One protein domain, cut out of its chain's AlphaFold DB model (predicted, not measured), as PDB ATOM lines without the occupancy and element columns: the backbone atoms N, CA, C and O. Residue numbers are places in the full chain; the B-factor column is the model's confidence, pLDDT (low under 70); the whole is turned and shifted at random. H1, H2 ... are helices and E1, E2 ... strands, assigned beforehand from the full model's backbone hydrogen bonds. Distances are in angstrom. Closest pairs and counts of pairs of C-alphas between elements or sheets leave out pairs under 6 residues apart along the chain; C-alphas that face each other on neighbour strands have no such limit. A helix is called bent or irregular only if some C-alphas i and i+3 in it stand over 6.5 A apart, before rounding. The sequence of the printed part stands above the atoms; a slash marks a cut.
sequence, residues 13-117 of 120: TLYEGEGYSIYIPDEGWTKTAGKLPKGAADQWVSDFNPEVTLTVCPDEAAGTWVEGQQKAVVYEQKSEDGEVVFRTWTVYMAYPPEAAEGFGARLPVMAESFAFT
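AT A GLANCE: This is residues 13 to 117 of the 120 residues of an uncharacterized protein of bioreactor metagenome (UniProt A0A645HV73). A twisted wall of five antiparallel strands has one helix, H1, over one face, running along its strands; a small hairpin, E1 and E2, packs on that helix through E2. The long hairpin of E6 and E7 helps make the longest axis. The printed part has 105 residues, with seven named strands and then one named helix along the chain; it is mostly strand. The larger sheet's order is E3, E4, E5, E7, E6. The whole is compact, with a radius of gyration of the C-alphas of 13.6 A and spans of 43 by 29 by 25 A.

IN THESE COORDINATES: In the larger sheet find E3, residues 29 to 32, E4, 42 to 46, and E5, 53 to 58, 16.6 A long. E6, residues 69 to 78, runs 26.5 A, and E7, 85 to 94, runs 26.1 A. E1, residues 13 to 17, begins at C-alpha 13 (28.977, -1.384, 14.165); E2 is 20 to 25. H1, residues 103 to 112, runs 14.9 A to C-alpha 112 (36.897, 3.430, 3.165); it is only just irregular, with C-alphas 105 and 108 6.6 A apart.

HOW THE PARTS SIT: E3, E4 and E5 form a meander, each strand the antiparallel neighbour of the one before; look for N 30 and O 45 at 2.9 A, and N 44 and O 54 at 2.8 A. Between the antiparallel neighbours E5 and E7, N 55 and O 92 are within hydrogen-bond range at 2.9 A; between the antiparallel neighbours E7 and E6, N 75 and O 89 are within hydrogen-bond range at 2.8 A. H1 is on this sheet, over E5 and E7, at a height of 7.9 A; its closest C-alphas to E7 are Ala 111 and Val 91, 6.3 A. In H1, 3 of 6 O i to N i+4 pairs and 6 of 7 O i to N i+3 pairs are within hydrogen-bond range. In the hairpin E1 and E2, N 15 and O 22 are 2.8 A apart. The closest C-alphas of E2 and H1, Tyr 23 and Met 110, are 6.0 A apart.

THE WHOLE: The two C-alphas farthest apart, Phe 48 and Asp 81, are 44.1 A apart. The printed part has no cut and no long link. Look for pLDDT under 70 at residues 33 to 35, 37 to 39 and 60 to 69.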
ATOM      1  N   THR A  13      29.361  -2.450  13.252       96.12
ATOM      2  CA  THR A  13      28.977  -1.384  14.165       96.12
ATOM      3  C   THR A  13      29.662  -0.087  13.744       96.12
ATOM      4  O   THR A  13      30.857  -0.070  13.439       96.12
ATOM      5  N   LEU A  14      28.907   1.017  13.731       96.38
ATOM      6  CA  LEU A  14      29.470   2.358  13.584       96.38
ATOM      7  C   LEU A  14      30.138   2.760  14.901       96.38
ATOM      8  O   LEU A  14      29.469   2.899  15.924       96.38
ATOM      9  N   TYR A  15      31.448   2.963  14.866       94.44
ATOM     10  CA  TYR A  15      32.211   3.500  15.982       94.44
ATOM     11  C   TYR A  15      32.383   5.002  15.808       94.44
ATOM     12  O   TYR A  15      32.865   5.462  14.773       94.44
ATOM     13  N   GLU A  16      32.020   5.754  16.842       92.69
ATOM     14  CA  GLU A  16      32.211   7.200  16.918       92.69
ATOM     15  C   GLU A  16      33.434   7.491  17.790       92.69
ATOM     16  O   GLU A  16      33.460   7.174  18.981       92.69
ATOM     17  N   GLY A  17      34.470   8.048  17.168       87.69
ATOM     18  CA  GLY A  17      35.636   8.584  17.858       87.69
ATOM     19  C   GLY A  17      35.554  10.105  17.971       87.69
ATOM     20  O   GLY A  17      34.601  10.744  17.521       87.69
ATOM     21  N   GLU A  18      36.573  10.720  18.563       86.94
ATOM     22  CA  GLU A  18      36.621  12.176  18.700       86.94
ATOM     23  C   GLU A  18      36.860  12.845  17.337       86.94
ATOM     24  O   GLU A  18      37.987  12.961  16.875       86.94
ATOM     25  N   GLY A  19      35.792  13.302  16.674       89.69
ATOM     26  CA  GLY A  19      35.875  14.020  15.398       89.69
ATOM     27  C   GLY A  19      35.978  13.138  14.149       89.69
ATOM     28  O   GLY A  19      36.247  13.663  13.058       89.69
ATOM     29  N   TYR A  20      35.745  11.832  14.294       93.00
ATOM     30  CA  TYR A  20      35.539  10.906  13.187       93.00
ATOM     31  C   TYR A  20      34.552   9.779  13.544       93.00
ATOM     32  O   TYR A  20      34.208   9.563  14.706       93.00
ATOM     33  N   SER A  21      34.127   9.026  12.535       95.56
ATOM     34  CA  SER A  21      33.434   7.748  12.686       95.56
ATOM     35  C   SER A  21      33.947   6.723  11.680       95.56
ATOM     36  O   SER A  21      34.429   7.100  10.610       95.56
ATOM     37  N   ILE A  22      33.822   5.437  11.995       96.50
ATOM     38  CA  ILE A  22      34.240   4.331  11.122       96.50
ATOM     39  C   ILE A  22      33.397   3.078  11.392       96.50
ATOM     40  O   ILE A  22      33.040   2.809  12.539       96.50
ATOM     41  N   TYR A  23      33.072   2.301  10.357       96.62
ATOM     42  CA  TYR A  23      32.434   0.994  10.524       96.62
ATOM     43  C   TYR A  23      33.482  -0.088  10.772       96.62
ATOM     44  O   TYR A  23      34.447  -0.233  10.018       96.62
ATOM     45  N   ILE A  24      33.259  -0.883  11.814       96.50
ATOM     46  CA  ILE A  24      34.110  -2.015  12.179       96.50
ATOM     47  C   ILE A  24      33.231  -3.268  12.210       96.50
ATOM     48  O   ILE A  24      32.162  -3.218  12.825       96.50
ATOM     49  N   PRO A  25      33.644  -4.375  11.566       95.94
ATOM     50  CA  PRO A  25      32.903  -5.626  11.621       95.94
ATOM     51  C   PRO A  25      32.687  -6.095  13.060       95.94
ATOM     52  O   PRO A  25      33.590  -5.984  13.889       95.94
ATOM     53  N   ASP A  26      31.504  -6.643  13.334       94.81
ATOM     54  CA  ASP A  26      31.115  -7.055  14.689       94.81
ATOM     55  C   ASP A  26      31.947  -8.240  15.211       94.81
ATOM     56  O   ASP A  26      32.081  -8.427  16.419       94.81
ATOM     57  N   GLU A  27      32.520  -9.033  14.301       94.19
ATOM     58  CA  GLU A  27      33.317 -10.216  14.618       94.19
ATOM     59  C   GLU A  27      34.772 -10.088  14.148       94.19
ATOM     60  O   GLU A  27      35.066  -9.597  13.053       94.19
ATOM     61  N   GLY A  28      35.688 -10.627  14.956       94.12
ATOM     62  CA  GLY A  28      37.096 -10.800  14.603       94.12
ATOM     63  C   GLY A  28      37.981  -9.580  14.827       94.12
ATOM     64  O   GLY A  28      39.110  -9.577  14.327       94.12
ATOM     65  N   TRP A  29      37.490  -8.573  15.553       95.81
ATOM     66  CA  TRP A  29      38.219  -7.355  15.885       95.81
ATOM     67  C   TRP A  29      38.023  -6.970  17.346       95.81
ATOM     68  O   TRP A  29      36.904  -6.755  17.808       95.81
ATOM     69  N   THR A  30      39.133  -6.741  18.037       94.62
ATOM     70  CA  THR A  30      39.139  -6.174  19.382       94.62
ATOM     71  C   THR A  30      39.700  -4.759  19.341       94.62
ATOM     72  O   THR A  30      40.823  -4.527  18.884       94.62
ATOM     73  N   LYS A  31      38.931  -3.796  19.861       92.50
ATOM     74  CA  LYS A  31      39.414  -2.430  20.087       92.50
ATOM     75  C   LYS A  31      40.425  -2.431  21.235       92.50
ATOM     76  O   LYS A  31      40.108  -2.884  22.335       92.50
ATOM     77  N   THR A  32      41.632  -1.921  21.008       84.38
ATOM     78  CA  THR A  32      42.696  -1.912  22.020       84.38
ATOM     79  C   THR A  32      42.882  -0.518  22.615       84.38
ATOM     80  O   THR A  32      43.062   0.471  21.915       84.38
ATOM     81  N   ALA A  33      42.878  -0.439  23.948       66.44
ATOM     82  CA  ALA A  33      43.183   0.784  24.706       66.44
ATOM     83  C   ALA A  33      44.680   0.884  25.083       66.44
ATOM     84  O   ALA A  33      45.039   1.522  26.071       66.44
ATOM     85  N   GLY A  34      45.547   0.155  24.369       60.22
ATOM     86  CA  GLY A  34      46.963  -0.014  24.703       60.22
ATOM     87  C   GLY A  34      47.807   1.245  24.491       60.22
ATOM     88  O   GLY A  34      47.291   2.344  24.321       60.22
ATOM     89  N   LYS A  35      49.140   1.089  24.479       62.28
ATOM     90  CA  LYS A  35      50.086   2.159  24.114       62.28
ATOM     91  C   LYS A  35      49.969   2.477  22.622       62.28
ATOM     92  O   LYS A  35      50.849   2.127  21.841       62.28
ATOM     93  N   LEU A  36      48.864   3.102  22.237       70.69
ATOM     94  CA  LEU A  36      48.701   3.663  20.914       70.69
ATOM     95  C   LEU A  36      49.819   4.694  20.680       70.69
ATOM     96  O   LEU A  36      50.293   5.316  21.643       70.69
ATOM     97  N   PRO A  37      50.278   4.870  19.431       65.50
ATOM     98  CA  PRO A  37      51.192   5.950  19.086       65.50
ATOM     99  C   PRO A  37      50.688   7.282  19.642       65.50
ATOM    100  O   PRO A  37      49.483   7.501  19.764       65.50
ATOM    101  N   LYS A  38      51.601   8.193  19.991       68.06
ATOM    102  CA  LYS A  38      51.203   9.494  20.533       68.06
ATOM    103  C   LYS A  38      50.268  10.188  19.545       68.06
ATOM    104  O   LYS A  38      50.688  10.529  18.450       68.06
ATOM    105  N   GLY A  39      49.041  10.420  19.993       68.38
ATOM    106  CA  GLY A  39      47.995  11.084  19.238       68.38
ATOM    107  C   GLY A  39      47.084  10.135  18.464       68.38
ATOM    108  O   GLY A  39      46.007  10.579  18.121       68.38
ATOM    109  N   ALA A  40      47.415   8.854  18.265       74.25
ATOM    110  CA  ALA A  40      46.463   7.882  17.725       74.25
ATOM    111  C   ALA A  40      45.184   7.854  18.579       74.25
ATOM    112  O   ALA A  40      45.263   7.766  19.806       74.25
ATOM    113  N   ALA A  41      44.029   7.953  17.923       78.94
ATOM    114  CA  ALA A  41      42.747   7.990  18.611       78.94
ATOM    115  C   ALA A  41      42.316   6.584  19.013       78.94
ATOM    116  O   ALA A  41      42.072   6.329  20.187       78.94
ATOM    117  N   ASP A  42      42.284   5.654  18.055       89.69
ATOM    118  CA  ASP A  42      41.808   4.297  18.301       89.69
ATOM    119  C   ASP A  42      42.521   3.267  17.417       89.69
ATOM    120  O   ASP A  42      42.969   3.572  16.307       89.69
ATOM    121  N   GLN A  43      42.604   2.026  17.907       91.38
ATOM    122  CA  GLN A  43      43.111   0.878  17.158       91.38
ATOM    123  C   GLN A  43      42.207  -0.339  17.332       91.38
ATOM    124  O   GLN A  43      41.696  -0.605  18.421       91.38
ATOM    125  N   TRP A  44      42.084  -1.107  16.255       94.62
ATOM    126  CA  TRP A  44      41.451  -2.416  16.221       94.62
ATOM    127  C   TRP A  44      42.467  -3.452  15.773       94.62
ATOM    128  O   TRP A  44      43.180  -3.256  14.788       94.62
ATOM    129  N   VAL A  45      42.530  -4.551  16.513       93.94
ATOM    130  CA  VAL A  45      43.441  -5.668  16.270       93.94
ATOM    131  C   VAL A  45      42.604  -6.888  15.927       93.94
ATOM    132  O   VAL A  45      41.579  -7.119  16.565       93.94
ATOM    133  N   SER A  46      43.017  -7.654  14.919       94.50
ATOM    134  CA  SER A  46      42.316  -8.890  14.587       94.50
ATOM    135  C   SER A  46      42.456  -9.913  15.716       94.50
ATOM    136  O   SER A  46      43.556 -10.160  16.210       94.50
ATOM    137  N   ASP A  47      41.353 -10.574  16.063       94.69
ATOM    138  CA  ASP A  47      41.341 -11.644  17.072       94.69
ATOM    139  C   ASP A  47      42.100 -12.903  16.610       94.69
ATOM    140  O   ASP A  47      42.454 -13.762  17.417       94.69
ATOM    141  N   PHE A  48      42.351 -13.020  15.301       92.06
ATOM    142  CA  PHE A  48      42.972 -14.186  14.671       92.06
ATOM    143  C   PHE A  48      44.461 -13.991  14.393       92.06
ATOM    144  O   PHE A  48      45.222 -14.958  14.414       92.06
ATOM    145  N   ASN A  49      44.875 -12.754  14.117       91.81
ATOM    146  CA  ASN A  49      46.273 -12.405  13.910       91.81
ATOM    147  C   ASN A  49      46.561 -11.015  14.507       91.81
ATOM    148  O   ASN A  49      46.152 -10.013  13.919       91.81
ATOM    149  N   PRO A  50      47.301 -10.927  15.627       90.25
ATOM    150  CA  PRO A  50      47.571  -9.654  16.292       90.25
ATOM    151  C   PRO A  50      48.460  -8.699  15.481       90.25
ATOM    152  O   PRO A  50      48.550  -7.522  15.818       90.25
ATOM    153  N   GLU A  51      49.106  -9.177  14.413       89.75
ATOM    154  CA  GLU A  51      49.866  -8.342  13.478       89.75
ATOM    155  C   GLU A  51      48.958  -7.630  12.459       89.75
ATOM    156  O   GLU A  51      49.408  -6.724  11.757       89.75
ATOM    157  N   VAL A  52      47.675  -8.008  12.381       92.50
ATOM    158  CA  VAL A  52      46.668  -7.349  11.543       92.50
ATOM    159  C   VAL A  52      45.961  -6.275  12.361       92.50
ATOM    160  O   VAL A  52      45.171  -6.580  13.258       92.50
ATOM    161  N   THR A  53      46.229  -5.009  12.044       92.62
ATOM    162  CA  THR A  53      45.704  -3.867  12.798       92.62
ATOM    163  C   THR A  53      45.201  -2.737  11.900       92.62
ATOM    164  O   THR A  53      45.777  -2.444  10.848       92.62
ATOM    165  N   LEU A  54      44.132  -2.077  12.353       93.44
ATOM    166  CA  LEU A  54      43.635  -0.804  11.836       93.44
ATOM    167  C   LEU A  54      43.831   0.263  12.909       93.44
ATOM    168  O   LEU A  54      43.324   0.103  14.013       93.44
ATOM    169  N   THR A  55      44.540   1.347  12.605       91.12
ATOM    170  CA  THR A  55      44.767   2.445  13.561       91.12
ATOM    171  C   THR A  55      44.324   3.768  12.960       91.12
ATOM    172  O   THR A  55      44.732   4.102  11.852       91.12
ATOM    173  N   VAL A  56      43.516   4.533  13.689       90.50
ATOM    174  CA  VAL A  56      43.020   5.846  13.269       90.50
ATOM    175  C   VAL A  56      43.762   6.933  14.045       90.50
ATOM    176  O   VAL A  56      43.740   6.959  15.275       90.50
ATOM    177  N   CYS A  57      44.435   7.828  13.324       87.69
ATOM    178  CA  CYS A  57      45.318   8.850  13.882       87.69
ATOM    179  C   CYS A  57      44.943  10.255  13.380       87.69
ATOM    180  O   CYS A  57      44.854  10.439  12.169       87.69
ATOM    181  N   PRO A  58      44.780  11.263  14.248       85.94
ATOM    182  CA  PRO A  58      44.720  12.662  13.857       85.94
ATOM    183  C   PRO A  58      46.100  13.146  13.384       85.94
ATOM    184  O   PRO A  58      47.135  12.580  13.739       85.94
ATOM    185  N   ASP A  59      46.103  14.215  12.593       73.25
ATOM    186  CA  ASP A  59      47.271  14.787  11.906       73.25
ATOM    187  C   ASP A  59      48.547  14.901  12.759       73.25
ATOM    188  O   ASP A  59      49.619  14.442  12.365       73.25
ATOM    189  N   GLU A  60      48.430  15.444  13.976       57.88
ATOM    190  CA  GLU A  60      49.568  15.721  14.867       57.88
ATOM    191  C   GLU A  60      50.322  14.451  15.321       57.88
ATOM    192  O   GLU A  60      51.418  14.536  15.881       57.88
ATOM    193  N   ALA A  61      49.744  13.270  15.070       57.50
ATOM    194  CA  ALA A  61      50.258  11.953  15.430       57.50
ATOM    195  C   ALA A  61      50.985  11.222  14.286       57.50
ATOM    196  O   ALA A  61      51.659  10.224  14.539       57.50
ATOM    197  N   ALA A  62      50.848  11.675  13.032       57.16
ATOM    198  CA  ALA A  62      51.196  10.910  11.821       57.16
ATOM    199  C   ALA A  62      52.714  10.702  11.574       57.16
ATOM    200  O   ALA A  62      53.143  10.224  10.519       57.16
ATOM    201  N   GLY A  63      53.555  11.042  12.552       52.22
ATOM    202  CA  GLY A  63      55.007  10.954  12.470       52.22
ATOM    203  C   GLY A  63      55.552   9.544  12.699       52.22
ATOM    204  O   GLY A  63      55.902   9.188  13.821       52.22
ATOM    205  N   THR A  64      55.762   8.790  11.614       53.31
ATOM    206  CA  THR A  64      56.761   7.695  11.530       53.31
ATOM    207  C   THR A  64      56.654   6.597  12.594       53.31
ATOM    208  O   THR A  64      57.663   6.184  13.167       53.31
ATOM    209  N   TRP A  65      55.457   6.075  12.858       60.12
ATOM    210  CA  TRP A  65      55.361   4.844  13.641       60.12
ATOM    211  C   TRP A  65      54.190   3.962  13.232       60.12
ATOM    212  O   TRP A  65      53.080   4.144  13.717       60.12
ATOM    213  N   VAL A  66      54.482   2.969  12.389       55.78
ATOM    214  CA  VAL A  66      53.801   1.670  12.412       55.78
ATOM    215  C   VAL A  66      54.829   0.612  11.981       55.78
ATOM    216  O   VAL A  66      55.153   0.488  10.799       55.78
ATOM    217  N   GLU A  67      55.413  -0.123  12.929       56.72
ATOM    218  CA  GLU A  67      56.155  -1.346  12.583       56.72
ATOM    219  C   GLU A  67      55.198  -2.305  11.855       56.72
ATOM    220  O   GLU A  67      54.075  -2.520  12.303       56.72
ATOM    221  N   GLY A  68      55.603  -2.831  10.695       61.19
ATOM    222  CA  GLY A  68      54.746  -3.712   9.887       61.19
ATOM    223  C   GLY A  68      53.686  -3.001   9.031       61.19
ATOM    224  O   GLY A  68      52.788  -3.667   8.511       61.19
ATOM    225  N   GLN A  69      53.771  -1.673   8.851       69.12
ATOM    226  CA  GLN A  69      52.865  -0.937   7.959       69.12
ATOM    227  C   GLN A  69      52.894  -1.490   6.532       69.12
ATOM    228  O   GLN A  69      53.958  -1.583   5.924       69.12
ATOM    229  N   GLN A  70      51.714  -1.728   5.963       71.06
ATOM    230  CA  GLN A  70      51.573  -2.012   4.532       71.06
ATOM    231  C   GLN A  70      50.953  -0.832   3.789       71.06
ATOM    232  O   GLN A  70      51.385  -0.480   2.691       71.06
ATOM    233  N   LYS A  71      49.939  -0.191   4.385       85.75
ATOM    234  CA  LYS A  71      49.169   0.872   3.729       85.75
ATOM    235  C   LYS A  71      48.715   1.936   4.726       85.75
ATOM    236  O   LYS A  71      48.536   1.664   5.908       85.75
ATOM    237  N   ALA A  72      48.518   3.151   4.230       88.44
ATOM    238  CA  ALA A  72      47.844   4.225   4.946       88.44
ATOM    239  C   ALA A  72      46.955   5.009   3.976       88.44
ATOM    240  O   ALA A  72      47.277   5.110   2.789       88.44
ATOM    241  N   VAL A  73      45.845   5.548   4.476       91.31
ATOM    242  CA  VAL A  73      44.983   6.478   3.735       91.31
ATOM    243  C   VAL A  73      44.842   7.752   4.549       91.31
ATOM    244  O   VAL A  73      44.552   7.693   5.742       91.31
ATOM    245  N   VAL A  74      45.072   8.890   3.898       91.25
ATOM    246  CA  VAL A  74      44.945  10.219   4.498       91.25
ATOM    247  C   VAL A  74      43.601  10.810   4.088       91.25
ATOM    248  O   VAL A  74      43.272  10.859   2.904       91.25
ATOM    249  N   TYR A  75      42.841  11.253   5.078       92.69
ATOM    250  CA  TYR A  75      41.553  11.913   4.941       92.69
ATOM    251  C   TYR A  75      41.724  13.360   5.374       92.69
ATOM    252  O   TYR A  75      42.100  13.633   6.513       92.69
ATOM    253  N   GLU A  76      41.422  14.289   4.475       93.31
ATOM    254  CA  GLU A  76      41.524  15.726   4.721       93.31
ATOM    255  C   GLU A  76      40.134  16.353   4.642       93.31
ATOM    256  O   GLU A  76      39.418  16.178   3.655       93.31
ATOM    257  N   GLN A  77      39.762  17.115   5.666       91.81
ATOM    258  CA  GLN A  77      38.600  17.986   5.634       91.81
ATOM    259  C   GLN A  77      39.056  19.373   5.199       91.81
ATOM    260  O   GLN A  77      39.895  20.001   5.857       91.81
ATOM    261  N   LYS A  78      38.517  19.824   4.065       93.00
ATOM    262  CA  LYS A  78      38.899  21.077   3.413       93.00
ATOM    263  C   LYS A  78      37.760  22.087   3.437       93.00
ATOM    264  O   LYS A  78      36.595  21.699   3.554       93.00
ATOM    265  N   SER A  79      38.102  23.368   3.324       93.50
ATOM    266  CA  SER A  79      37.156  24.439   2.997       93.50
ATOM    267  C   SER A  79      36.365  24.105   1.726       93.50
ATOM    268  O   SER A  79      36.774  23.261   0.929       93.50
ATOM    269  N   GLU A  80      35.231  24.777   1.522       92.06
ATOM    270  CA  GLU A  80      34.396  24.584   0.326       92.06
ATOM    271  C   GLU A  80      35.177  24.855  -0.975       92.06
ATOM    272  O   GLU A  80      35.014  24.143  -1.963       92.06
ATOM    273  N   ASP A  81      36.081  25.838  -0.946       93.56
ATOM    274  CA  ASP A  81      37.015  26.176  -2.028       93.56
ATOM    275  C   ASP A  81      38.221  25.220  -2.147       93.56
ATOM    276  O   ASP A  81      38.928  25.239  -3.155       93.56
ATOM    277  N   GLY A  82      38.449  24.360  -1.152       91.06
ATOM    278  CA  GLY A  82      39.532  23.381  -1.134       91.06
ATOM    279  C   GLY A  82      40.923  23.930  -0.794       91.06
ATOM    280  O   GLY A  82      41.868  23.140  -0.764       91.06
ATOM    281  N   GLU A  83      41.080  25.232  -0.532       92.25
ATOM    282  CA  GLU A  83      42.384  25.856  -0.265       92.25
ATOM    283  C   GLU A  83      42.906  25.579   1.148       92.25
ATOM    284  O   GLU A  83      44.119  25.520   1.360       92.25
ATOM    285  N   VAL A  84      42.010  25.391   2.122       91.31
ATOM    286  CA  VAL A  84      42.379  25.230   3.532       91.31
ATOM    287  C   VAL A  84      42.015  23.837   4.017       91.31
ATOM    288  O   VAL A  84      40.838  23.501   4.119       91.31
ATOM    289  N   VAL A  85      43.021  23.050   4.398       91.38
ATOM    290  CA  VAL A  85      42.834  21.837   5.205       91.38
ATOM    291  C   VAL A  85      42.738  22.256   6.668       91.38
ATOM    292  O   VAL A  85      43.672  22.855   7.196       91.38
ATOM    293  N   PHE A  86      41.620  21.960   7.326       89.56
ATOM    294  CA  PHE A  86      41.427  22.300   8.744       89.56
ATOM    295  C   PHE A  86      41.370  21.078   9.660       89.56
ATOM    296  O   PHE A  86      41.400  21.222  10.882       89.56
ATOM    297  N   ARG A  87      41.294  19.869   9.094       89.38
ATOM    298  CA  ARG A  87      41.383  18.621   9.848       89.38
ATOM    299  C   ARG A  87      41.952  17.521   8.966       89.38
ATOM    300  O   ARG A  87      41.457  17.313   7.863       89.38
ATOM    301  N   THR A  88      42.913  16.773   9.491       90.50
ATOM    302  CA  THR A  88      43.477  15.608   8.808       90.50
ATOM    303  C   THR A  88      43.439  14.405   9.735       90.50
ATOM    304  O   THR A  88      43.729  14.512  10.928       90.50
ATOM    305  N   TRP A  89      43.073  13.262   9.169       90.38
ATOM    306  CA  TRP A  89      43.167  11.951   9.794       90.38
ATOM    307  C   TRP A  89      43.923  11.004   8.878       90.38
ATOM    308  O   TRP A  89      43.801  11.069   7.660       90.38
ATOM    309  N   THR A  90      44.674  10.087   9.460       89.50
ATOM    310  CA  THR A  90      45.324   8.994   8.752       89.50
ATOM    311  C   THR A  90      44.840   7.676   9.329       89.50
ATOM    312  O   THR A  90      44.917   7.455  10.538       89.50
ATOM    313  N   VAL A  91      44.356   6.789   8.461       91.31
ATOM    314  CA  VAL A  91      44.027   5.408   8.816       91.31
ATOM    315  C   VAL A  91      45.171   4.513   8.361       91.31
ATOM    316  O   VAL A  91      45.413   4.353   7.162       91.31
ATOM    317  N   TYR A  92      45.890   3.950   9.323       89.75
ATOM    318  CA  TYR A  92      46.992   3.023   9.107       89.75
ATOM    319  C   TYR A  92      46.505   1.581   9.115       89.75
ATOM    320  O   TYR A  92      45.682   1.188   9.941       89.75
ATOM    321  N   MET A  93      47.066   0.789   8.208       91.19
ATOM    322  CA  MET A  93      46.770  -0.625   8.033       91.19
ATOM    323  C   MET A  93      48.086  -1.401   8.064       91.19
ATOM    324  O   MET A  93      48.943  -1.241   7.183       91.19
ATOM    325  N   ALA A  94      48.242  -2.234   9.085       90.31
ATOM    326  CA  ALA A  94      49.362  -3.156   9.217       90.31
ATOM    327  C   ALA A  94      48.843  -4.586   9.120       90.31
ATOM    328  O   ALA A  94      47.787  -4.899   9.663       90.31
ATOM    329  N   TYR A  95      49.557  -5.417   8.372       91.25
ATOM    330  CA  TYR A  95      49.313  -6.849   8.263       91.25
ATOM    331  C   TYR A  95      50.546  -7.511   7.635       91.25
ATOM    332  O   TYR A  95      51.229  -6.887   6.813       91.25
ATOM    333  N   PRO A  96      50.862  -8.761   7.989       90.38
ATOM    334  CA  PRO A  96      51.932  -9.491   7.331       90.38
ATOM    335  C   PRO A  96      51.448 -10.030   5.965       90.38
ATOM    336  O   PRO A  96      50.238 -10.148   5.747       90.38
ATOM    337  N   PRO A  97      52.345 -10.340   5.007       89.06
ATOM    338  CA  PRO A  97      51.961 -10.739   3.647       89.06
ATOM    339  C   PRO A  97      50.986 -11.922   3.572       89.06
ATOM    340  O   PRO A  97      50.126 -11.949   2.699       89.06
ATOM    341  N   GLU A  98      51.072 -12.874   4.499       89.25
ATOM    342  CA  GLU A  98      50.168 -14.023   4.599       89.25
ATOM    343  C   GLU A  98      48.720 -13.646   4.931       89.25
ATOM    344  O   GLU A  98      47.809 -14.419   4.651       89.25
ATOM    345  N   ALA A  99      48.497 -12.459   5.500       89.50
ATOM    346  CA  ALA A  99      47.173 -11.921   5.788       89.50
ATOM    347  C   ALA A  99      46.676 -10.961   4.694       89.50
ATOM    348  O   ALA A  99      45.615 -10.358   4.855       89.50
ATOM    349  N   ALA A 100      47.416 -10.804   3.585       87.38
ATOM    350  CA  ALA A 100      46.971 -10.013   2.435       87.38
ATOM    351  C   ALA A 100      45.668 -10.555   1.826       87.38
ATOM    352  O   ALA A 100      44.907  -9.793   1.235       87.38
ATOM    353  N   GLU A 101      45.400 -11.846   2.023       84.12
ATOM    354  CA  GLU A 101      44.099 -12.481   1.834       84.12
ATOM    355  C   GLU A 101      43.437 -12.694   3.212       84.12
ATOM    356  O   GLU A 101      44.106 -12.966   4.210       84.12
ATOM    357  N   GLY A 102      42.113 -12.538   3.303       86.50
ATOM    358  CA  GLY A 102      41.394 -12.611   4.581       86.50
ATOM    359  C   GLY A 102      41.363 -11.273   5.331       86.50
ATOM    360  O   GLY A 102      40.908 -10.269   4.787       86.50
ATOM    361  N   PHE A 103      41.791 -11.242   6.599       88.75
ATOM    362  CA  PHE A 103      41.607 -10.063   7.462       88.75
ATOM    363  C   PHE A 103      42.371  -8.817   6.988       88.75
ATOM    364  O   PHE A 103      41.830  -7.716   7.090       88.75
ATOM    365  N   GLY A 104      43.568  -8.953   6.406       89.56
ATOM    366  CA  GLY A 104      44.284  -7.805   5.838       89.56
ATOM    367  C   GLY A 104      43.587  -7.221   4.604       89.56
ATOM    368  O   GLY A 104      43.599  -6.006   4.421       89.56
ATOM    369  N   ALA A 105      42.874  -8.039   3.818       90.00
ATOM    370  CA  ALA A 105      42.052  -7.567   2.697       90.00
ATOM    371  C   ALA A 105      40.802  -6.784   3.144       90.00
ATOM    372  O   ALA A 105      40.254  -6.007   2.362       90.00
ATOM    373  N   ARG A 106      40.351  -6.965   4.394       91.50
ATOM    374  CA  ARG A 106      39.202  -6.241   4.967       91.50
ATOM    375  C   ARG A 106      39.573  -4.837   5.446       91.50
ATOM    376  O   ARG A 106      38.721  -3.951   5.436       91.50
ATOM    377  N   LEU A 107      40.838  -4.612   5.808       94.19
ATOM    378  CA  LEU A 107      41.321  -3.329   6.329       94.19
ATOM    379  C   LEU A 107      41.041  -2.132   5.395       94.19
ATOM    380  O   LEU A 107      40.551  -1.117   5.891       94.19
ATOM    381  N   PRO A 108      41.271  -2.210   4.064       93.69
ATOM    382  CA  PRO A 108      40.911  -1.123   3.158       93.69
ATOM    383  C   PRO A 108      39.414  -0.809   3.156       93.69
ATOM    384  O   PRO A 108      39.066   0.364   3.158       93.69
ATOM    385  N   VAL A 109      38.547  -1.825   3.215       92.94
ATOM    386  CA  VAL A 109      37.084  -1.639   3.226       92.94
ATOM    387  C   VAL A 109      36.637  -0.942   4.510       92.94
ATOM    388  O   VAL A 109      35.810  -0.034   4.480       92.94
ATOM    389  N   MET A 110      37.229  -1.318   5.647       95.31
ATOM    390  CA  MET A 110      37.006  -0.625   6.918       95.31
ATOM    391  C   MET A 110      37.470   0.831   6.832       95.31
ATOM    392  O   MET A 110      36.718   1.734   7.189       95.31
ATOM    393  N   ALA A 111      38.671   1.080   6.301       95.38
ATOM    394  CA  ALA A 111      39.200   2.429   6.126       95.38
ATOM    395  C   ALA A 111      38.320   3.284   5.196       95.38
ATOM    396  O   ALA A 111      38.044   4.438   5.508       95.38
ATOM    397  N   GLU A 112      37.812   2.735   4.089       95.69
ATOM    398  CA  GLU A 112      36.897   3.430   3.165       95.69
ATOM    399  C   GLU A 112      35.619   3.938   3.843       95.69
ATOM    400  O   GLU A 112      35.024   4.909   3.381       95.69
ATOM    401  N   SER A 113      35.218   3.320   4.953       96.19
ATOM    402  CA  SER A 113      34.045   3.720   5.726       96.19
ATOM    403  C   SER A 113      34.282   4.914   6.666       96.19
ATOM    404  O   SER A 113      33.351   5.370   7.332       96.19
ATOM    405  N   PHE A 114      35.519   5.420   6.732       96.44
ATOM    406  CA  PHE A 114      35.877   6.588   7.527       96.44
ATOM    407  C   PHE A 114      35.069   7.821   7.105       96.44
ATOM    408  O   PHE A 114      34.990   8.169   5.926       96.44
ATOM    409  N   ALA A 115      34.538   8.536   8.091       96.00
ATOM    410  CA  ALA A 115      33.885   9.819   7.889       96.00
ATOM    411  C   ALA A 115      34.268  10.808   8.989       96.00
ATOM    412  O   ALA A 115      34.475  10.442  10.144       96.00
ATOM    413  N   PHE A 116      34.323  12.090   8.635       93.50
ATOM    414  CA  PHE A 116      34.455  13.156   9.619       93.50
ATOM    415  C   PHE A 116      33.142  13.329  10.378       93.50
ATOM    416  O   PHE A 116      32.083  13.463   9.766       93.50
ATOM    417  N   THR A 117      33.226  13.409  11.701       91.25
ATOM    418  CA  THR A 117      32.099  13.801  12.551       91.25
ATOM    419  C   THR A 117      32.359  15.181  13.156       91.25
ATOM    420  O   THR A 117      33.517  15.615  13.260       91.25
TER     421      THR A 117